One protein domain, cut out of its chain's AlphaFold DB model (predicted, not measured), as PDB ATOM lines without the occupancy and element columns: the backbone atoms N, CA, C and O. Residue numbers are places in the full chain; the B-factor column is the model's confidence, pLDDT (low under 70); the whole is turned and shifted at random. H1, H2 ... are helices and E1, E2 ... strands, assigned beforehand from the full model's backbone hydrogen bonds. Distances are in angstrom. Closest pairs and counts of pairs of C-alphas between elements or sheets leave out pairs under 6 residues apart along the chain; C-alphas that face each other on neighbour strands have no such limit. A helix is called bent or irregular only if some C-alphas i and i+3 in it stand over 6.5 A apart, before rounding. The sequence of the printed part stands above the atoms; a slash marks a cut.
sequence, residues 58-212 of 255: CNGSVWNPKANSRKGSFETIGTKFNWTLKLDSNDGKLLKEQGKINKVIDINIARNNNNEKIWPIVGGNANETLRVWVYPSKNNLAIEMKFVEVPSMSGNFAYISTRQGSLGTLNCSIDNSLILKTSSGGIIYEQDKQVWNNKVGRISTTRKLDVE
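Overview. This is residues 58 to 212 of the 255 residues of an uncharacterized protein of Mycoplasma wenyonii (UniProt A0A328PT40). One antiparallel sheet of eight strands is curled like part of a barrel, open between its edge strands E4 and E11: a folded sheet, bent back on itself into two leaves that face each other, with E1 as the hinge. At one end of the long axis lies H1, with the small two-stranded sheet E3 E12 between it and the large sheet; at the other end lies the small hairpin E7 E8. The printed part has 155 residues and runs E1 E2 H1 E3 E4 E5 E6 E7 E8 E9 E10 E11 E12, one named helix and twelve named strands, mostly strand. The large sheet's order is E4 E2 E1 E9 E6 E5 E10 E11. The whole is loose, with a radius of gyration of the C-alphas of 18.7 A, and elongated, spanning 64 by 33 by 31 A.

Arrangement. E1, residues 58 to 65, and E2, residues 72 to 86, form a hairpin, with N 60 and O 77 within hydrogen-bond range at 3.1 A. E2 bends by 66 degrees at residue 76; its pairing is staggered, with E1 over residues 72 to 79 and with E4, residues 107 to 111, over residues 79 to 83, where N 82 and O 108 are 2.9 A apart. H1, residues 89 to 98, is not on the large sheet; 5 of its 6 O i to N i+4 pairs are within range. Its closest C-alphas to E3, residues 100 to 105, are those of Leu 95 and Ile 101, 5.8 A apart. E3 runs on into E4 at 43 degrees and is antiparallel to E12, residues 209 to 212, with N 103 and O 211 at 2.9 A. E5, residues 126 to 135, and E6, residues 140 to 149, form a hairpin, with N 131 and O 144 at 2.8 A. E6 runs on at 11 degrees into E7, residues 152 to 154, which forms a hairpin with E8, residues 157 to 159; N 159 and O 152 are 3.1 A apart. E9, residues 164 to 172, is antiparallel to E6, with N 145 and O 168 at 2.9 A, and to E1, with N 61 and O 169 at 3.2 A. E10, residues 186 to 196, is antiparallel to E5, with N 130 and O 191 at 2.8 A, and forms a hairpin with E11, residues 199 to 207, with N 192 and O 204 at 2.9 A. E11 runs on into E12 at 13 degrees. E4 and E10 are only just apart, 8.3 A at the closest.

Along the chain. E1 begins at C-alpha 58, (232.234, 192.410, 168.723). E2 is the longest strand by residues, 39.9 A from first to last C-alpha; E6 and E10 each measure 28.4 A, and H1 14.6 A. E12 ends at C-alpha 212, (250.349, 206.967, 165.927).

Size, cuts and confidence. The C-alphas farthest apart, those of Lys 96 and Gly 155, are 63.8 A apart. The printed part has no cut. The links E4 to E5 and E9 to E10 are long. Mean pLDDT of the printed part is 85.9; it is under 70 at residues 67 to 70, 123 to 124, 152 to 162, 182 to 183 and 196 to 201.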
ATOM      1  N   CYS A  58     232.966 191.838 167.607       96.38
ATOM      2  CA  CYS A  58     232.234 192.410 168.723       96.38
ATOM      3  C   CYS A  58     230.820 191.846 168.767       96.38
ATOM      4  O   CYS A  58     230.126 191.805 167.751       96.38
ATOM      5  N   ASN A  59     230.382 191.434 169.953       96.75
ATOM      6  CA  ASN A  59     229.081 190.815 170.171       96.75
ATOM      7  C   ASN A  59     228.321 191.562 171.264       96.75
ATOM      8  O   ASN A  59     228.911 192.095 172.206       96.75
ATOM      9  N   GLY A  60     226.999 191.581 171.168       95.88
ATOM     10  CA  GLY A  60     226.156 192.179 172.193       95.88
ATOM     11  C   GLY A  60     224.740 192.392 171.699       95.88
ATOM     12  O   GLY A  60     224.313 191.747 170.745       95.88
ATOM     13  N   SER A  61     224.015 193.290 172.354       94.69
ATOM     14  CA  SER A  61     222.593 193.491 172.089       94.69
ATOM     15  C   SER A  61     222.332 194.865 171.498       94.69
ATOM     16  O   SER A  61     222.829 195.872 172.006       94.69
ATOM     17  N   VAL A  62     221.525 194.902 170.440       92.81
ATOM     18  CA  VAL A  62     221.146 196.118 169.713       92.81
ATOM     19  C   VAL A  62     219.635 196.172 169.562       92.81
ATOM     20  O   VAL A  62     218.975 195.151 169.385       92.81
ATOM     21  N   TRP A  63     219.074 197.367 169.681       90.50
ATOM     22  CA  TRP A  63     217.659 197.622 169.490       90.50
ATOM     23  C   TRP A  63     217.287 197.398 168.026       90.50
ATOM     24  O   TRP A  63     217.820 198.059 167.139       90.50
ATOM     25  N   ASN A  64     216.343 196.496 167.783       87.69
ATOM     26  CA  ASN A  64     215.759 196.265 166.472       87.69
ATOM     27  C   ASN A  64     214.317 196.812 166.460       87.69
ATOM     28  O   ASN A  64     213.424 196.223 167.090       87.69
ATOM     29  N   PRO A  65     214.068 197.970 165.818       82.25
ATOM     30  CA  PRO A  65     212.727 198.522 165.705       82.25
ATOM     31  C   PRO A  65     211.890 197.669 164.747       82.25
ATOM     32  O   PRO A  65     212.298 197.383 163.623       82.25
ATOM     33  N   LYS A  66     210.669 197.301 165.147       76.06
ATOM     34  CA  LYS A  66     209.734 196.661 164.214       76.06
ATOM     35  C   LYS A  66     209.268 197.696 163.193       76.06
ATOM     36  O   LYS A  66     208.808 198.772 163.586       76.06
ATOM     37  N   ALA A  67     209.339 197.342 161.908       67.19
ATOM     38  CA  ALA A  67     208.888 198.183 160.802       67.19
ATOM     39  C   ALA A  67     207.510 198.801 161.099       67.19
ATOM     40  O   ALA A  67     206.575 198.102 161.494       67.19
ATOM     41  N   ASN A  68     207.401 200.121 160.931       59.53
ATOM     42  CA  ASN A  68     206.170 200.895 161.121       59.53
ATOM     43  C   ASN A  68     205.557 200.843 162.535       59.53
ATOM     44  O   ASN A  68     204.360 201.076 162.698       59.53
ATOM     45  N   SER A  69     206.347 200.578 163.583       62.22
ATOM     46  CA  SER A  69     205.855 200.631 164.962       62.22
ATOM     47  C   SER A  69     206.831 201.324 165.915       62.22
ATOM     48  O   SER A  69     208.043 201.273 165.736       62.22
ATOM     49  N   ARG A  70     206.307 201.911 167.000       64.56
ATOM     50  CA  ARG A  70     207.122 202.375 168.144       64.56
ATOM     51  C   ARG A  70     207.621 201.224 169.031       64.56
ATOM     52  O   ARG A  70     208.184 201.464 170.095       64.56
ATOM     53  N   LYS A  71     207.357 199.976 168.636       75.62
ATOM     54  CA  LYS A  71     207.765 198.772 169.354       75.62
ATOM     55  C   LYS A  71     209.040 198.225 168.719       75.62
ATOM     56  O   LYS A  71     209.256 198.320 167.516       75.62
ATOM     57  N   GLY A  72     209.862 197.602 169.539       81.50
ATOM     58  CA  GLY A  72     211.057 196.898 169.113       81.50
ATOM     59  C   GLY A  72     211.493 195.957 170.217       81.50
ATOM     60  O   GLY A  72     210.862 195.885 171.278       81.50
ATOM     61  N   SER A  73     212.548 195.219 169.946       88.50
ATOM     62  CA  SER A  73     213.184 194.347 170.922       88.50
ATOM     63  C   SER A  73     214.684 194.438 170.751       88.50
ATOM     64  O   SER A  73     215.173 194.696 169.653       88.50
ATOM     65  N   PHE A  74     215.416 194.212 171.834       90.94
ATOM     66  CA  PHE A  74     216.841 193.970 171.716       90.94
ATOM     67  C   PHE A  74     217.061 192.592 171.101       90.94
ATOM     68  O   PHE A  74     216.458 191.611 171.533       90.94
ATOM     69  N   GLU A  75     217.920 192.537 170.098       92.00
ATOM     70  CA  GLU A  75     218.425 191.301 169.519       92.00
ATOM     71  C   GLU A  75     219.926 191.203 169.767       92.00
ATOM     72  O   GLU A  75     220.632 192.214 169.803       92.00
ATOM     73  N   THR A  76     220.415 189.981 169.953       94.75
ATOM     74  CA  THR A  76     221.849 189.724 170.066       94.75
ATOM     75  C   THR A  76     222.440 189.594 168.671       94.75
ATOM     76  O   THR A  76     221.970 188.780 167.877       94.75
ATOM     77  N   ILE A  77     223.472 190.381 168.377       93.88
ATOM     78  CA  ILE A  77     224.155 190.384 167.084       93.88
ATOM     79  C   ILE A  77     225.662 190.233 167.264       93.88
ATOM     80  O   ILE A  77     226.229 190.656 168.276       93.88
ATOM     81  N   GLY A  78     226.298 189.662 166.243       95.06
ATOM     82  CA  GLY A  78     227.742 189.706 166.053       95.06
ATOM     83  C   GLY A  78     228.117 190.692 164.957       95.06
ATOM     84  O   GLY A  78     227.406 190.836 163.956       95.06
ATOM     85  N   THR A  79     229.221 191.395 165.165       94.88
ATOM     86  CA  THR A  79     229.687 192.481 164.304       94.88
ATOM     87  C   THR A  79     231.192 192.420 164.112       94.88
ATOM     88  O   THR A  79     231.922 191.978 165.002       94.88
ATOM     89  N   LYS A  80     231.650 192.898 162.958       94.69
ATOM     90  CA  LYS A  80     233.062 193.113 162.665       94.69
ATOM     91  C   LYS A  80     233.365 194.587 162.798       94.69
ATOM     92  O   LYS A  80     232.718 195.410 162.151       94.69
ATOM     93  N   PHE A  81     234.357 194.900 163.616       94.50
ATOM     94  CA  PHE A  81     234.980 196.207 163.694       94.50
ATOM     95  C   PHE A  81     236.360 196.107 163.059       94.50
ATOM     96  O   PHE A  81     237.253 195.467 163.611       94.50
ATOM     97  N   ASN A  82     236.535 196.720 161.894       94.81
ATOM     98  CA  ASN A  82     237.814 196.719 161.203       94.81
ATOM     99  C   ASN A  82     238.163 198.088 160.633       94.81
ATOM    100  O   ASN A  82     237.326 198.982 160.497       94.81
ATOM    101  N   TRP A  83     239.441 198.253 160.333       95.81
ATOM    102  CA  TRP A  83     239.952 199.421 159.643       95.81
ATOM    103  C   TRP A  83     241.105 199.028 158.733       95.81
ATOM    104  O   TRP A  83     241.738 197.983 158.889       95.81
ATOM    105  N   THR A  84     241.363 199.872 157.744       96.12
ATOM    106  CA  THR A  84     242.450 199.693 156.785       96.12
ATOM    107  C   THR A  84     243.097 201.042 156.530       96.12
ATOM    108  O   THR A  84     242.405 202.024 156.267       96.12
ATOM    109  N   LEU A  85     244.422 201.081 156.596       96.31
ATOM    110  CA  LEU A  85     245.228 202.257 156.315       96.31
ATOM    111  C   LEU A  85     246.171 201.951 155.156       96.31
ATOM    112  O   LEU A  85     246.927 200.982 155.203       96.31
ATOM    113  N   LYS A  86     246.138 202.807 154.137       95.44
ATOM    114  CA  LYS A  86     247.131 202.815 153.063       95.44
ATOM    115  C   LYS A  86     248.319 203.665 153.499       95.44
ATOM    116  O   LYS A  86     248.117 204.781 153.980       95.44
ATOM    117  N   LEU A  87     249.516 203.125 153.325       94.19
ATOM    118  CA  LEU A  87     250.780 203.807 153.583       94.19
ATOM    119  C   LEU A  87     251.480 204.043 152.248       94.19
ATOM    120  O   LEU A  87     251.369 203.227 151.330       94.19
ATOM    121  N   ASP A  88     252.180 205.164 152.139       93.06
ATOM    122  CA  ASP A  88     252.948 205.502 150.946       93.06
ATOM    123  C   ASP A  88     254.447 205.655 151.244       93.06
ATOM    124  O   ASP A  88     254.917 205.509 152.374       93.06
ATOM    125  N   SER A  89     255.234 205.919 150.203       89.25
ATOM    126  CA  SER A  89     256.684 206.074 150.336       89.25
ATOM    127  C   SER A  89     257.098 207.326 151.115       89.25
ATOM    128  O   SER A  89     258.211 207.365 151.644       89.25
ATOM    129  N   ASN A  90     256.239 208.345 151.217       93.94
ATOM    130  CA  ASN A  90     256.518 209.520 152.039       93.94
ATOM    131  C   ASN A  90     256.368 209.193 153.526       93.94
ATOM    132  O   ASN A  90     257.117 209.735 154.334       93.94
ATOM    133  N   ASP A  91     255.480 208.267 153.888       94.12
ATOM    134  CA  ASP A  91     255.322 207.819 155.274       94.12
ATOM    135  C   ASP A  91     256.597 207.183 155.831       94.12
ATOM    136  O   ASP A  91     256.977 207.465 156.965       94.12
ATOM    137  N   GLY A  92     257.313 206.396 155.020       91.88
ATOM    138  CA  GLY A  92     258.616 205.838 155.402       91.88
ATOM    139  C   GLY A  92     259.671 206.921 155.657       91.88
ATOM    140  O   GLY A  92     260.422 206.845 156.631       91.88
ATOM    141  N   LYS A  93     259.687 207.980 154.835       91.69
ATOM    142  CA  LYS A  93     260.586 209.133 155.019       91.69
ATOM    143  C   LYS A  93     260.253 209.919 156.284       91.69
ATOM    144  O   LYS A  93     261.142 210.187 157.085       91.69
ATOM    145  N   LEU A  94     258.974 210.222 156.503       93.06
ATOM    146  CA  LEU A  94     258.514 210.912 157.710       93.06
ATOM    147  C   LEU A  94     258.830 210.101 158.967       93.06
ATOM    148  O   LEU A  94     259.278 210.661 159.964       93.06
ATOM    149  N   LEU A  95     258.660 208.778 158.911       92.38
ATOM    150  CA  LEU A  95     258.988 207.895 160.022       92.38
ATOM    151  C   LEU A  95     260.489 207.899 160.337       92.38
ATOM    152  O   LEU A  95     260.865 207.883 161.506       92.38
ATOM    153  N   LYS A  96     261.342 207.978 159.311       89.69
ATOM    154  CA  LYS A  96     262.796 208.112 159.470       89.69
ATOM    155  C   LYS A  96     263.175 209.440 160.130       89.69
ATOM    156  O   LYS A  96     264.032 209.460 161.004       89.69
ATOM    157  N   GLU A  97     262.553 210.536 159.707       90.00
ATOM    158  CA  GLU A  97     262.863 211.889 160.185       90.00
ATOM    159  C   GLU A  97     262.319 212.167 161.592       90.00
ATOM    160  O   GLU A  97     262.976 212.823 162.397       90.00
ATOM    161  N   GLN A  98     261.113 211.680 161.892       91.94
ATOM    162  CA  GLN A  98     260.363 212.042 163.101       91.94
ATOM    163  C   GLN A  98     260.296 210.909 164.133       91.94
ATOM    164  O   GLN A  98     259.856 211.125 165.261       91.94
ATOM    165  N   GLY A  99     260.670 209.683 163.753       90.25
ATOM    166  CA  GLY A  99     260.542 208.470 164.568       90.25
ATOM    167  C   GLY A  99     259.107 207.945 164.707       90.25
ATOM    168  O   GLY A  99     258.908 206.788 165.083       90.25
ATOM    169  N   LYS A 100     258.104 208.771 164.387       94.50
ATOM    170  CA  LYS A 100     256.677 208.442 164.437       94.50
ATOM    171  C   LYS A 100     255.871 209.269 163.438       94.50
ATOM    172  O   LYS A 100     256.258 210.388 163.116       94.50
ATOM    173  N   ILE A 101     254.731 208.744 163.003       95.88
ATOM    174  CA  ILE A 101     253.782 209.439 162.123       95.88
ATOM    175  C   ILE A 101     252.356 209.306 162.662       95.88
ATOM    176  O   ILE A 101     252.010 208.282 163.245       95.88
ATOM    177  N   ASN A 102     251.519 210.322 162.443       96.50
ATOM    178  CA  ASN A 102     250.107 210.298 162.831       96.50
ATOM    179  C   ASN A 102     249.217 210.151 161.598       96.50
ATOM    180  O   ASN A 102     249.431 210.820 160.583       96.50
ATOM    181  N   LYS A 103     248.210 209.283 161.686       96.19
ATOM    182  CA  LYS A 103     247.280 208.990 160.596       96.19
ATOM    183  C   LYS A 103     245.857 208.941 161.119       96.19
ATOM    184  O   LYS A 103     245.563 208.337 162.144       96.19
ATOM    185  N   VAL A 104     244.956 209.533 160.346       95.19
ATOM    186  CA  VAL A 104     243.524 209.512 160.625       95.19
ATOM    187  C   VAL A 104     242.863 208.486 159.713       95.19
ATOM    188  O   VAL A 104     242.981 208.571 158.492       95.19
ATOM    189  N   ILE A 105     242.169 207.523 160.312       93.69
ATOM    190  CA  ILE A 105     241.615 206.346 159.650       93.69
ATOM    191  C   ILE A 105     240.088 206.353 159.759       93.69
ATOM    192  O   ILE A 105     239.505 206.702 160.793       93.69
ATOM    193  N   ASP A 106     239.437 205.944 158.672       90.69
ATOM    194  CA  ASP A 106     238.020 205.604 158.674       90.69
ATOM    195  C   ASP A 106     237.845 204.129 159.049       90.69
ATOM    196  O   ASP A 106     238.575 203.253 158.583       90.69
ATOM    197  N   ILE A 107     236.864 203.854 159.903       93.38
ATOM    198  CA  ILE A 107     236.570 202.496 160.354       93.38
ATOM    199  C   ILE A 107     235.337 201.953 159.646       93.38
ATOM    200  O   ILE A 107     234.476 202.703 159.178       93.38
ATOM    201  N   ASN A 108     235.207 200.638 159.663       92.94
ATOM    202  CA  ASN A 108     234.019 199.939 159.233       92.94
ATOM    203  C   ASN A 108     233.484 199.078 160.384       92.94
ATOM    204  O   ASN A 108     234.220 198.306 161.003       92.94
ATOM    205  N   ILE A 109     232.194 199.243 160.678       93.25
ATOM    206  CA  ILE A 109     231.465 198.445 161.663       93.25
ATOM    207  C   ILE A 109     230.221 197.884 160.982       93.25
ATOM    208  O   ILE A 109     229.302 198.634 160.639       93.25
ATOM    209  N   ALA A 110     230.188 196.568 160.802       92.88
ATOM    210  CA  ALA A 110     229.126 195.885 160.070       92.88
ATOM    211  C   ALA A 110     228.705 194.588 160.765       92.88
ATOM    212  O   ALA A 110     229.481 193.991 161.512       92.88
ATOM    213  N   ARG A 111     227.468 194.139 160.529       91.94
ATOM    214  CA  ARG A 111     226.983 192.839 161.016       91.94
ATOM    215  C   ARG A 111     227.719 191.685 160.333       91.94
ATOM    216  O   ARG A 111     227.966 191.733 159.130       91.94
ATOM    217  N   ASN A 112     227.998 190.617 161.082       88.94
ATOM    218  CA  ASN A 112     228.735 189.450 160.577       88.94
ATOM    219  C   ASN A 112     227.997 188.687 159.467       88.94
ATOM    220  O   ASN A 112     228.633 188.069 158.621       88.94
ATOM    221  N   ASN A 113     226.664 188.673 159.497       80.31
ATOM    222  CA  ASN A 113     225.839 187.802 158.656       80.31
ATOM    223  C   ASN A 113     225.564 188.362 157.253       80.31
ATOM    224  O   ASN A 113     225.278 187.589 156.344       80.31
ATOM    225  N   ASN A 114     225.605 189.681 157.073       78.69
ATOM    226  CA  ASN A 114     225.156 190.320 155.832       78.69
ATOM    227  C   ASN A 114     225.847 191.660 155.524       78.69
ATOM    228  O   ASN A 114     225.416 192.362 154.611       78.69
ATOM    229  N   ASN A 115     226.900 192.032 156.264       78.69
ATOM    230  CA  ASN A 115     227.569 193.334 156.162       78.69
ATOM    231  C   ASN A 115     226.616 194.543 156.279       78.69
ATOM    232  O   ASN A 115     226.962 195.653 155.865       78.69
ATOM    233  N   GLU A 116     225.420 194.366 156.847       83.88
ATOM    234  CA  GLU A 116     224.512 195.479 157.083       83.88
ATOM    235  C   GLU A 116     225.084 196.406 158.152       83.88
ATOM    236  O   GLU A 116     225.740 195.986 159.115       83.88
ATOM    237  N   LYS A 117     224.802 197.698 157.992       83.88
ATOM    238  CA  LYS A 117     225.146 198.694 159.000       83.88
ATOM    239  C   LYS A 117     224.372 198.403 160.279       83.88
ATOM    240  O   LYS A 117     223.169 198.165 160.256       83.88
ATOM    241  N   ILE A 118     225.063 198.482 161.408       88.62
ATOM    242  CA  ILE A 118     224.446 198.302 162.731       88.62
ATOM    243  C   ILE A 118     223.776 199.583 163.241       88.62
ATOM    244  O   ILE A 118     223.056 199.556 164.233       88.62
ATOM    245  N   TRP A 119     224.055 200.703 162.574       91.00
ATOM    246  CA  TRP A 119     223.664 202.053 162.942       91.00
ATOM    247  C   TRP A 119     223.649 202.945 161.683       91.00
ATOM    248  O   TRP A 119     224.502 202.756 160.807       91.00
ATOM    249  N   PRO A 120     222.743 203.935 161.557       86.44
ATOM    250  CA  PRO A 120     221.691 204.334 162.501       86.44
ATOM    251  C   PRO A 120     220.497 203.370 162.533       86.44
ATOM    252  O   PRO A 120     220.235 202.667 161.563       86.44
ATOM    253  N   ILE A 121     219.758 203.375 163.643       83.50
ATOM    254  CA  ILE A 121     218.711 202.399 163.979       83.50
ATOM    255  C   ILE A 121     217.312 203.021 163.937       83.50
ATOM    256  O   ILE A 121     216.426 202.500 163.268       83.50
ATOM    257  N   VAL A 122     217.069 204.112 164.672       75.94
ATOM    258  CA  VAL A 122     215.688 204.522 165.009       75.94
ATOM    259  C   VAL A 122     215.014 205.326 163.900       75.94
ATOM    260  O   VAL A 122     213.792 205.342 163.837       75.94
ATOM    261  N   GLY A 123     215.791 205.953 163.006       67.75
ATOM    262  CA  GLY A 123     215.268 206.632 161.807       67.75
ATOM    263  C   GLY A 123     214.427 207.893 162.097       67.75
ATOM    264  O   GLY A 123     213.510 207.878 162.903       67.75
ATOM    265  N   GLY A 124     214.726 209.018 161.431       64.75
ATOM    266  CA  GLY A 124     213.827 210.188 161.319       64.75
ATOM    267  C   GLY A 124     213.408 210.984 162.574       64.75
ATOM    268  O   GLY A 124     213.015 212.126 162.401       64.75
ATOM    269  N   ASN A 125     213.513 210.457 163.800       71.94
ATOM    270  CA  ASN A 125     212.896 211.051 165.006       71.94
ATOM    271  C   ASN A 125     213.854 211.232 166.197       71.94
ATOM    272  O   ASN A 125     213.459 211.716 167.256       71.94
ATOM    273  N   ALA A 126     215.112 210.821 166.054       81.81
ATOM    274  CA  ALA A 126     216.098 210.911 167.119       81.81
ATOM    275  C   ALA A 126     217.475 211.254 166.562       81.81
ATOM    276  O   ALA A 126     217.869 210.761 165.498       81.81
ATOM    277  N   ASN A 127     218.202 212.066 167.323       87.75
ATOM    278  CA  ASN A 127     219.645 212.138 167.202       87.75
ATOM    279  C   ASN A 127     220.209 210.822 167.720       87.75
ATOM    280  O   ASN A 127     219.788 210.336 168.769       87.75
ATOM    281  N   GLU A 128     221.137 210.236 166.982       91.19
ATOM    282  CA  GLU A 128     221.768 208.983 167.373       91.19
ATOM    283  C   GLU A 128     223.277 209.178 167.403       91.19
ATOM    284  O   GLU A 128     223.814 209.969 166.632       91.19
ATOM    285  N   THR A 129     223.951 208.431 168.265       94.06
ATOM    286  CA  THR A 129     225.404 208.472 168.407       94.06
ATOM    287  C   THR A 129     225.925 207.046 168.465       94.06
ATOM    288  O   THR A 129     225.388 206.230 169.216       94.06
ATOM    289  N   LEU A 130     226.979 206.760 167.706       95.56
ATOM    290  CA  LEU A 130     227.784 205.549 167.789       95.56
ATOM    291  C   LEU A 130     229.177 205.921 168.303       95.56
ATOM    292  O   LEU A 130     229.828 206.801 167.746       95.56
ATOM    293  N   ARG A 131     229.652 205.242 169.349       96.56
ATOM    294  CA  ARG A 131     230.973 205.463 169.956       96.56
ATOM    295  C   ARG A 131     231.735 204.162 170.089       96.56
ATOM    296  O   ARG A 131     231.180 203.189 170.580       96.56
ATOM    297  N   VAL A 132     233.018 204.183 169.753       96.44
ATOM    298  CA  VAL A 132     233.966 203.136 170.140       96.44
ATOM    299  C   VAL A 132     234.744 203.632 171.353       96.44
ATOM    300  O   VAL A 132     235.470 204.628 171.272       96.44
ATOM    301  N   TRP A 133     234.558 202.960 172.485       95.56
ATOM    302  CA  TRP A 133     235.092 203.348 173.786       95.56
ATOM    303  C   TRP A 133     236.052 202.290 174.328       95.56
ATOM    304  O   TRP A 133     235.727 201.103 174.378       95.56
ATOM    305  N   VAL A 134     237.215 202.737 174.798       95.19
ATOM    306  CA  VAL A 134     238.186 201.905 175.516       95.19
ATOM    307  C   VAL A 134     237.949 202.056 177.016       95.19
ATOM    308  O   VAL A 134     237.997 203.169 177.542       95.19
ATOM    309  N   TYR A 135     237.690 200.946 177.702       92.81
ATOM    310  CA  TYR A 135     237.447 200.851 179.143       92.81
ATOM    311  C   TYR A 135     238.608 200.124 179.851       92.81
ATOM    312  O   TYR A 135     238.511 198.914 180.075       92.81
ATOM    313  N   PRO A 136     239.681 200.826 180.271       90.62
ATOM    314  CA  PRO A 136     240.834 200.208 180.930       90.62
ATOM    315  C   PRO A 136     240.489 199.479 182.221       90.62
ATOM    316  O   PRO A 136     240.925 198.351 182.422       90.62
ATOM    317  N   SER A 137     239.622 200.053 183.059       87.75
ATOM    318  CA  SER A 137     239.199 199.422 184.318       87.75
ATOM    319  C   SER A 137     238.449 198.101 184.128       87.75
ATOM    320  O   SER A 137     238.407 197.285 185.043       87.75
ATOM    321  N   LYS A 138     237.870 197.878 182.942       89.06
ATOM    322  CA  LYS A 138     237.143 196.653 182.583       89.06
ATOM    323  C   LYS A 138     237.921 195.772 181.604       89.06
ATOM    324  O   LYS A 138     237.384 194.753 181.190       89.06
ATOM    325  N   ASN A 139     239.135 196.178 181.212       89.75
ATOM    326  CA  ASN A 139     239.889 195.614 180.090       89.75
ATOM    327  C   ASN A 139     238.993 195.341 178.866       89.75
ATOM    328  O   ASN A 139     239.017 194.256 178.295       89.75
ATOM    329  N   ASN A 140     238.161 196.314 178.495       92.75
ATOM    330  CA  ASN A 140     237.145 196.127 177.465       92.75
ATOM    331  C   ASN A 140     237.217 197.212 176.388       92.75
ATOM    332  O   ASN A 140     237.501 198.374 176.675       92.75
ATOM    333  N   LEU A 141     236.891 196.832 175.158       94.94
ATOM    334  CA  LEU A 141     236.628 197.731 174.043       94.94
ATOM    335  C   LEU A 141     235.163 197.546 173.659       94.94
ATOM    336  O   LEU A 141     234.749 196.433 173.345       94.94
ATOM    337  N   ALA A 142     234.377 198.617 173.700       96.50
ATOM    338  CA  ALA A 142     232.946 198.542 173.445       96.50
ATOM    339  C   ALA A 142     232.501 199.512 172.355       96.50
ATOM    340  O   ALA A 142     232.992 200.636 172.264       96.50
ATOM    341  N   ILE A 143     231.519 199.086 171.568       97.25
ATOM    342  CA  ILE A 143     230.768 199.932 170.650       97.25
ATOM    343  C   ILE A 143     229.435 200.250 171.322       97.25
ATOM    344  O   ILE A 143     228.625 199.357 171.575       97.25
ATOM    345  N   GLU A 144     229.205 201.519 171.627       96.69
ATOM    346  CA  GLU A 144     227.983 202.006 172.255       96.69
ATOM    347  C   GLU A 144     227.136 202.775 171.260       96.69
ATOM    348  O   GLU A 144     227.635 203.655 170.560       96.69
ATOM    349  N   MET A 145     225.839 202.491 171.253       95.50
ATOM    350  CA  MET A 145     224.863 203.224 170.463       95.50
ATOM    351  C   MET A 145     223.851 203.871 171.399       95.50
ATOM    352  O   MET A 145     223.270 203.212 172.261       95.50
ATOM    353  N   LYS A 146     223.643 205.176 171.249       93.19
ATOM    354  CA  LYS A 146     222.730 205.972 172.079       93.19
ATOM    355  C   LYS A 146     221.819 206.807 171.199       93.19
ATOM    356  O   LYS A 146     222.130 207.052 170.034       93.19
ATOM    357  N   PHE A 147     220.710 207.251 171.772       90.12
ATOM    358  CA  PHE A 147     219.813 208.192 171.119       90.12
ATOM    359  C   PHE A 147     219.292 209.257 172.072       90.12
ATOM    360  O   PHE A 147     219.207 209.045 173.284       90.12
ATOM    361  N   VAL A 148     218.900 210.378 171.475       87.00
ATOM    362  CA  VAL A 148     218.134 211.456 172.093       87.00
ATOM    363  C   VAL A 148     216.997 211.807 171.137       87.00
ATOM    364  O   VAL A 148     217.244 212.212 170.000       87.00
ATOM    365  N   GLU A 149     215.751 211.617 171.571       80.31
ATOM    366  CA  GLU A 149     214.572 212.016 170.798       80.31
ATOM    367  C   GLU A 149     214.587 213.529 170.563       80.31
ATOM    368  O   GLU A 149     214.805 214.321 171.485       80.31
ATOM    369  N   VAL A 150     214.371 213.921 169.307       74.25
ATOM    370  CA  VAL A 150     214.245 215.333 168.949       74.25
ATOM    371  C   VAL A 150     212.810 215.756 169.260       74.25
ATOM    372  O   VAL A 150     211.883 215.037 168.879       74.25
ATOM    373  N   PRO A 151     212.590 216.897 169.940       70.31
ATOM    374  CA  PRO A 151     211.247 217.403 170.181       70.31
ATOM    375  C   PRO A 151     210.462 217.507 168.872       70.31
ATOM    376  O   PRO A 151     210.945 218.069 167.888       70.31
ATOM    377  N   SER A 152     209.241 216.975 168.866       64.06
ATOM    378  CA  SER A 152     208.344 217.121 167.721       64.06
ATOM    379  C   SER A 152     207.500 218.383 167.887       64.06
ATOM    380  O   SER A 152     206.951 218.641 168.963       64.06
ATOM    381  N   MET A 153     207.403 219.176 166.822       61.28
ATOM    382  CA  MET A 153     206.464 220.294 166.753       61.28
ATOM    383  C   MET A 153     205.179 219.821 166.077       61.28
ATOM    384  O   MET A 153     205.226 219.271 164.976       61.28
ATOM    385  N   SER A 154     204.040 220.032 166.735       55.31
ATOM    386  CA  SER A 154     202.714 219.844 166.143       55.31
ATOM    387  C   SER A 154     201.919 221.133 166.345       55.31
ATOM    388  O   SER A 154     201.579 221.498 167.472       55.31
ATOM    389  N   GLY A 155     201.678 221.868 165.256       65.00
ATOM    390  CA  GLY A 155     201.122 223.224 165.316       65.00
ATOM    391  C   GLY A 155     202.053 224.213 166.037       65.00
ATOM    392  O   GLY A 155     203.268 224.147 165.873       65.00
ATOM    393  N   ASN A 156     201.483 225.106 166.856       65.88
ATOM    394  CA  ASN A 156     202.227 226.073 167.687       65.88
ATOM    395  C   ASN A 156     202.752 225.481 169.011       65.88
ATOM    396  O   ASN A 156     203.282 226.216 169.843       65.88
ATOM    397  N   PHE A 157     202.589 224.175 169.238       52.91
ATOM    398  CA  PHE A 157     202.991 223.520 170.478       52.91
ATOM    399  C   PHE A 157     204.208 222.620 170.242       52.91
ATOM    400  O   PHE A 157     204.197 221.713 169.404       52.91
ATOM    401  N   ALA A 158     205.269 222.874 171.010       59.44
ATOM    402  CA  ALA A 158     206.424 221.995 171.096       59.44
ATOM    403  C   ALA A 158     206.163 220.937 172.175       59.44
ATOM    404  O   ALA A 158     206.044 221.263 173.357       59.44
ATOM    405  N   TYR A 159     206.094 219.667 171.780       57.69
ATOM    406  CA  TYR A 159     206.062 218.565 172.735       57.69
ATOM    407  C   TYR A 159     207.501 218.190 173.081       57.69
ATOM    408  O   TYR A 159     208.198 217.525 172.311       57.69
ATOM    409  N   ILE A 160     207.961 218.654 174.243       52.81
ATOM    410  CA  ILE A 160     209.291 218.346 174.766       52.81
ATOM    411  C   ILE A 160     209.201 217.024 175.536       52.81
ATOM    412  O   ILE A 160     208.977 217.008 176.742       52.81
ATOM    413  N   SER A 161     209.380 215.899 174.845       54.38
ATOM    414  CA  SER A 161     209.788 214.653 175.499       54.38
ATOM    415  C   SER A 161     211.223 214.345 175.087       54.38
ATOM    416  O   SER A 161     211.467 213.664 174.096       54.38
ATOM    417  N   THR A 162     212.200 214.870 175.826       62.41
ATOM    418  CA  THR A 162     213.610 214.511 175.627       62.41
ATOM    419  C   THR A 162     213.858 213.133 176.227       62.41
ATOM    420  O   THR A 162     214.391 212.997 177.331       62.41
ATOM    421  N   ARG A 163     213.420 212.084 175.532       73.50
ATOM    422  CA  ARG A 163     213.786 210.721 175.898       73.50
ATOM    423  C   ARG A 163     215.210 210.469 175.426       73.50
ATOM    424  O   ARG A 163     215.523 210.645 174.252       73.50
ATOM    425  N   GLN A 164     216.055 210.026 176.343       82.69
ATOM    426  CA  GLN A 164     217.387 209.518 176.038       82.69
ATOM    427  C   GLN A 164     217.460 208.038 176.396       82.69
ATOM    428  O   GLN A 164     216.811 207.589 177.344       82.69
ATOM    429  N   GLY A 165     218.245 207.273 175.648       85.31
ATOM    430  CA  GLY A 165     218.407 205.856 175.933       85.31
ATOM    431  C   GLY A 165     219.568 205.210 175.197       85.31
ATOM    432  O   GLY A 165     220.201 205.805 174.324       85.31
ATOM    433  N   SER A 166     219.844 203.965 175.577       90.00
ATOM    434  CA  SER A 166     220.767 203.094 174.857       90.00
ATOM    435  C   SER A 166     220.022 202.381 173.731       90.00
ATOM    436  O   SER A 166     218.934 201.846 173.945       90.00
ATOM    437  N   LEU A 167     220.619 202.375 172.544       91.00
ATOM    438  CA  LEU A 167     220.214 201.537 171.417       91.00
ATOM    439  C   LEU A 167     221.019 200.245 171.354       91.00
ATOM    440  O   LEU A 167     220.715 199.388 170.537       91.00
ATOM    441  N   GLY A 168     222.041 200.091 172.188       93.12
ATOM    442  CA  GLY A 168     222.808 198.863 172.250       93.12
ATOM    443  C   GLY A 168     224.239 199.063 172.702       93.12
ATOM    444  O   GLY A 168     224.793 200.166 172.689       93.12
ATOM    445  N   THR A 169     224.841 197.947 173.084       96.38
ATOM    446  CA  THR A 169     226.251 197.865 173.443       96.38
ATOM    447  C   THR A 169     226.804 196.554 172.915       96.38
ATOM    448  O   THR A 169     226.220 195.494 173.145       96.38
ATOM    449  N   LEU A 170     227.928 196.637 172.210       96.62
ATOM    450  CA  LEU A 170     228.676 195.497 171.692       96.62
ATOM    451  C   LEU A 170     230.047 195.496 172.357       96.62
ATOM    452  O   LEU A 170     230.726 196.517 172.338       96.62
ATOM    453  N   ASN A 171     230.459 194.371 172.926       96.88
ATOM    454  CA  ASN A 171     231.794 194.208 173.493       96.88
ATOM    455  C   ASN A 171     232.671 193.457 172.497       96.88
ATOM    456  O   ASN A 171     232.256 192.433 171.952       96.88
ATOM    457  N   CYS A 172     233.868 193.974 172.256       95.56
ATOM    458  CA  CYS A 172     234.826 193.401 171.327       95.56
ATOM    459  C   CYS A 172     235.710 192.368 172.025       95.56
ATOM    460  O   CYS A 172     236.205 192.597 173.127       95.56
ATOM    461  N   SER A 173     235.924 191.234 171.362       91.69
ATOM    462  CA  SER A 173     236.834 190.191 171.824       91.69
ATOM    463  C   SER A 173     238.276 190.646 171.603       91.69
ATOM    464  O   SER A 173     238.788 190.632 170.479       91.69
ATOM    465  N   ILE A 174     238.918 191.105 172.675       91.75
ATOM    466  CA  ILE A 174     240.278 191.647 172.660       91.75
ATOM    467  C   ILE A 174     241.172 190.922 173.667       91.75
ATOM    468  O   ILE A 174     240.707 190.399 174.677       91.75
ATOM    469  N   ASP A 175     242.476 190.928 173.402       89.75
ATOM    470  CA  ASP A 175     243.480 190.590 174.410       89.75
ATOM    471  C   ASP A 175     243.641 191.797 175.352       89.75
ATOM    472  O   ASP A 175     243.830 192.928 174.900       89.75
ATOM    473  N   ASN A 176     243.580 191.565 176.666       85.75
ATOM    474  CA  ASN A 176     243.701 192.610 177.688       85.75
ATOM    475  C   ASN A 176     245.002 193.419 177.578       85.75
ATOM    476  O   ASN A 176     245.049 194.567 178.012       85.75
ATOM    477  N   SER A 177     246.062 192.839 177.008       88.88
ATOM    478  CA  SER A 177     247.340 193.521 176.783       88.88
ATOM    479  C   SER A 177     247.286 194.617 175.715       88.88
ATOM    480  O   SER A 177     248.229 195.397 175.623       88.88
ATOM    481  N   LEU A 178     246.200 194.703 174.939       91.38
ATOM    482  CA  LEU A 178     245.981 195.774 173.962       91.38
ATOM    483  C   LEU A 178     245.483 197.069 174.614       91.38
ATOM    484  O   LEU A 178     245.514 198.116 173.980       91.38
ATOM    485  N   ILE A 179     245.017 197.033 175.866       91.19
ATOM    486  CA  ILE A 179     244.585 198.243 176.569       91.19
ATOM    487  C   ILE A 179     245.706 198.752 177.465       91.19
ATOM    488  O   ILE A 179     246.192 198.055 178.359       91.19
ATOM    489  N   LEU A 180     246.072 200.015 177.267       87.25
ATOM    490  CA  LEU A 180     247.048 200.682 178.109       87.25
ATOM    491  C   LEU A 180     246.398 201.119 179.428       87.25
ATOM    492  O   LEU A 180     245.438 201.889 179.459       87.25
ATOM    493  N   LYS A 181     246.940 200.628 180.546       77.38
ATOM    494  CA  LYS A 181     246.401 200.848 181.904       77.38
ATOM    495  C   LYS A 181     246.675 202.242 182.482       77.38
ATOM    496  O   LYS A 181     246.388 202.482 183.649       77.38
ATOM    497  N   THR A 182     247.253 203.144 181.699       69.06
ATOM    498  CA  THR A 182     247.688 204.472 182.152       69.06
ATOM    499  C   THR A 182     246.589 205.532 182.087       69.06
ATOM    500  O   THR A 182     246.755 206.598 182.671       69.06
ATOM    501  N   SER A 183     245.461 205.256 181.422       65.19
ATOM    502  CA  SER A 183     244.404 206.240 181.157       65.19
ATOM    503  C   SER A 183     243.074 205.907 181.849       65.19
ATOM    504  O   SER A 183     242.768 204.756 182.162       65.19
ATOM    505  N   SER A 184     242.218 206.919 182.023       82.00
ATOM    506  CA  SER A 184     240.818 206.772 182.463       82.00
ATOM    507  C   SER A 184     239.911 206.079 181.430       82.00
ATOM    508  O   SER A 184     238.706 205.946 181.647       82.00
ATOM    509  N   GLY A 185     240.467 205.664 180.290       88.50
ATOM    510  CA  GLY A 185     239.717 205.281 179.105       88.50
ATOM    511  C   GLY A 185     239.247 206.482 178.297       88.50
ATOM    512  O   GLY A 185     239.435 207.638 178.680       88.50
ATOM    513  N   GLY A 186     238.623 206.202 177.156       93.06
ATOM    514  CA  GLY A 186     238.134 207.257 176.282       93.06
ATOM    515  C   GLY A 186     237.595 206.771 174.945       93.06
ATOM    516  O   GLY A 186     237.713 205.603 174.573       93.06
ATOM    517  N   ILE A 187     237.002 207.717 174.218       94.50
ATOM    518  CA  ILE A 187     236.458 207.504 172.875       94.50
ATOM    519  C   ILE A 187     237.591 207.579 171.851       94.50
ATOM    520  O   ILE A 187     238.230 208.633 171.717       94.50
ATOM    521  N   ILE A 188     237.767 206.497 171.093       94.75
ATOM    522  CA  ILE A 188     238.702 206.420 169.961       94.75
ATOM    523  C   ILE A 188     238.015 206.652 168.611       94.75
ATOM    524  O   ILE A 188     238.686 206.998 167.648       94.75
ATOM    525  N   TYR A 189     236.686 206.522 168.545       95.56
ATOM    526  CA  TYR A 189     235.894 206.832 167.356       95.56
ATOM    527  C   TYR A 189     234.458 207.229 167.717       95.56
ATOM    528  O   TYR A 189     233.874 206.650 168.633       95.56
ATOM    529  N   GLU A 190     233.882 208.182 166.988       95.75
ATOM    530  CA  GLU A 190     232.518 208.675 167.197       95.75
ATOM    531  C   GLU A 190     231.848 209.097 165.889       95.75
ATOM    532  O   GLU A 190     232.418 209.843 165.087       95.75
ATOM    533  N   GLN A 191     230.604 208.662 165.717       94.31
ATOM    534  CA  GLN A 191     229.696 209.100 164.667       94.31
ATOM    535  C   GLN A 191     228.389 209.586 165.265       94.31
ATOM    536  O   GLN A 191     227.804 208.917 166.109       94.31
ATOM    537  N   ASP A 192     227.905 210.709 164.747       91.94
ATOM    538  CA  ASP A 192     226.623 211.281 165.118       91.94
ATOM    539  C   ASP A 192     225.706 211.372 163.907       91.94
ATOM    540  O   ASP A 192     226.105 211.722 162.791       91.94
ATOM    541  N   LYS A 193     224.438 211.074 164.148       90.06
ATOM    542  CA  LYS A 193     223.338 211.351 163.242       90.06
ATOM    543  C   LYS A 193     222.519 212.458 163.868       90.06
ATOM    544  O   LYS A 193     221.962 212.281 164.948       90.06
ATOM    545  N   GLN A 194     222.399 213.564 163.147       85.38
ATOM    546  CA  GLN A 194     221.560 214.683 163.538       85.38
ATOM    547  C   GLN A 194     220.276 214.703 162.713       85.38
ATOM    548  O   GLN A 194     220.282 214.551 161.485       85.38
ATOM    549  N   VAL A 195     219.161 214.895 163.409       80.75
ATOM    550  CA  VAL A 195     217.820 215.023 162.850       80.75
ATOM    551  C   VAL A 195     217.323 216.444 163.100       80.75
ATOM    552  O   VAL A 195     217.446 216.974 164.200       80.75
ATOM    553  N   TRP A 196     216.739 217.050 162.068       69.75
ATOM    554  CA  TRP A 196     216.110 218.368 162.130       69.75
ATOM    555  C   TRP A 196     214.729 218.296 161.477       69.75
ATOM    556  O   TRP A 196     214.603 217.773 160.371       69.75
ATOM    557  N   ASN A 197     213.685 218.804 162.140       66.38
ATOM    558  CA  ASN A 197     212.300 218.795 161.639       66.38
ATOM    559  C   ASN A 197     211.827 217.423 161.110       66.38
ATOM    560  O   ASN A 197     211.273 217.330 160.013       66.38
ATOM    561  N   ASN A 198     212.074 216.348 161.864       63.09
ATOM    562  CA  ASN A 198     211.733 214.965 161.494       63.09
ATOM    563  C   ASN A 198     212.362 214.470 160.173       63.09
ATOM    564  O   ASN A 198     211.921 213.480 159.586       63.09
ATOM    565  N   LYS A 199     213.401 215.155 159.680       65.38
ATOM    566  CA  LYS A 199     214.204 214.746 158.525       65.38
ATOM    567  C   LYS A 199     215.627 214.452 158.978       65.38
ATOM    568  O   LYS A 199     216.180 215.138 159.838       65.38
ATOM    569  N   VAL A 200     216.230 213.417 158.392       65.50
ATOM    570  CA  VAL A 200     217.653 213.129 158.609       65.50
ATOM    571  C   VAL A 200     218.446 214.292 158.020       65.50
ATOM    572  O   VAL A 200     218.457 214.475 156.807       65.50
ATOM    573  N   GLY A 201     219.048 215.101 158.891       63.88
ATOM    574  CA  GLY A 201     219.773 216.303 158.495       63.88
ATOM    575  C   GLY A 201     221.194 215.975 158.053       63.88
ATOM    576  O   GLY A 201     221.657 216.504 157.046       63.88
ATOM    577  N   ARG A 202     221.887 215.091 158.790       82.44
ATOM    578  CA  ARG A 202     223.279 214.717 158.496       82.44
ATOM    579  C   ARG A 202     223.734 213.491 159.289       82.44
ATOM    580  O   ARG A 202     223.352 213.330 160.444       82.44
ATOM    581  N   ILE A 203     224.602 212.678 158.689       86.94
ATOM    582  CA  ILE A 203     225.492 211.760 159.414       86.94
ATOM    583  C   ILE A 203     226.903 212.338 159.315       86.94
ATOM    584  O   ILE A 203     227.351 212.685 158.221       86.94
ATOM    585  N   SER A 204     227.592 212.468 160.443       87.31
ATOM    586  CA  SER A 204     228.959 212.986 160.504       87.31
ATOM    587  C   SER A 204     229.821 212.147 161.431       87.31
ATOM    588  O   SER A 204     229.400 211.784 162.526       87.31
ATOM    589  N   THR A 205     231.057 211.886 161.012       88.00
ATOM    590  CA  THR A 205     232.084 211.344 161.901       88.00
ATOM    591  C   THR A 205     232.650 212.479 162.745       88.00
ATOM    592  O   THR A 205     233.433 213.291 162.257       88.00
ATOM    593  N   THR A 206     232.211 212.548 163.998       88.50
ATOM    594  CA  THR A 206     232.583 213.585 164.972       88.50
ATOM    595  C   THR A 206     233.981 213.339 165.537       88.50
ATOM    596  O   THR A 206     234.691 214.280 165.890       88.50
ATOM    597  N   ARG A 207     234.414 212.073 165.571       93.31
ATOM    598  CA  ARG A 207     235.782 211.678 165.914       93.31
ATOM    599  C   ARG A 207     236.223 210.508 165.046       93.31
ATOM    600  O   ARG A 207     235.711 209.404 165.194       93.31
ATOM    601  N   LYS A 208     237.176 210.752 164.147       94.25
ATOM    602  CA  LYS A 208     237.837 209.685 163.384       94.25
ATOM    603  C   LYS A 208     238.840 208.935 164.263       94.25
ATOM    604  O   LYS A 208     239.257 209.456 165.299       94.25
ATOM    605  N   LEU A 209     239.218 207.732 163.837       95.62
ATOM    606  CA  LEU A 209     240.240 206.951 164.523       95.62
ATOM    607  C   LEU A 209     241.604 207.572 164.227       95.62
ATOM    608  O   LEU A 209     242.045 207.573 163.083       95.62
ATOM    609  N   ASP A 210     242.248 208.112 165.249       95.44
ATOM    610  CA  ASP A 210     243.618 208.614 165.159       95.44
ATOM    611  C   ASP A 210     244.584 207.514 165.610       95.44
ATOM    612  O   ASP A 210     244.356 206.877 166.653       95.44
ATOM    613  N   VAL A 211     245.621 207.263 164.813       96.50
ATOM    614  CA  VAL A 211     246.696 206.328 165.146       96.50
ATOM    615  C   VAL A 211     248.065 206.979 165.001       96.50
ATOM    616  O   VAL A 211     248.368 207.632 164.004       96.50
ATOM    617  N   GLU A 212     248.917 206.723 165.982       96.88
ATOM    618  CA  GLU A 212     250.349 206.967 165.927       96.88
ATOM    619  C   GLU A 212     251.038 205.667 165.499       96.88
ATOM    620  O   GLU A 212     250.796 204.605 166.077       96.88
TER     621      GLU A 212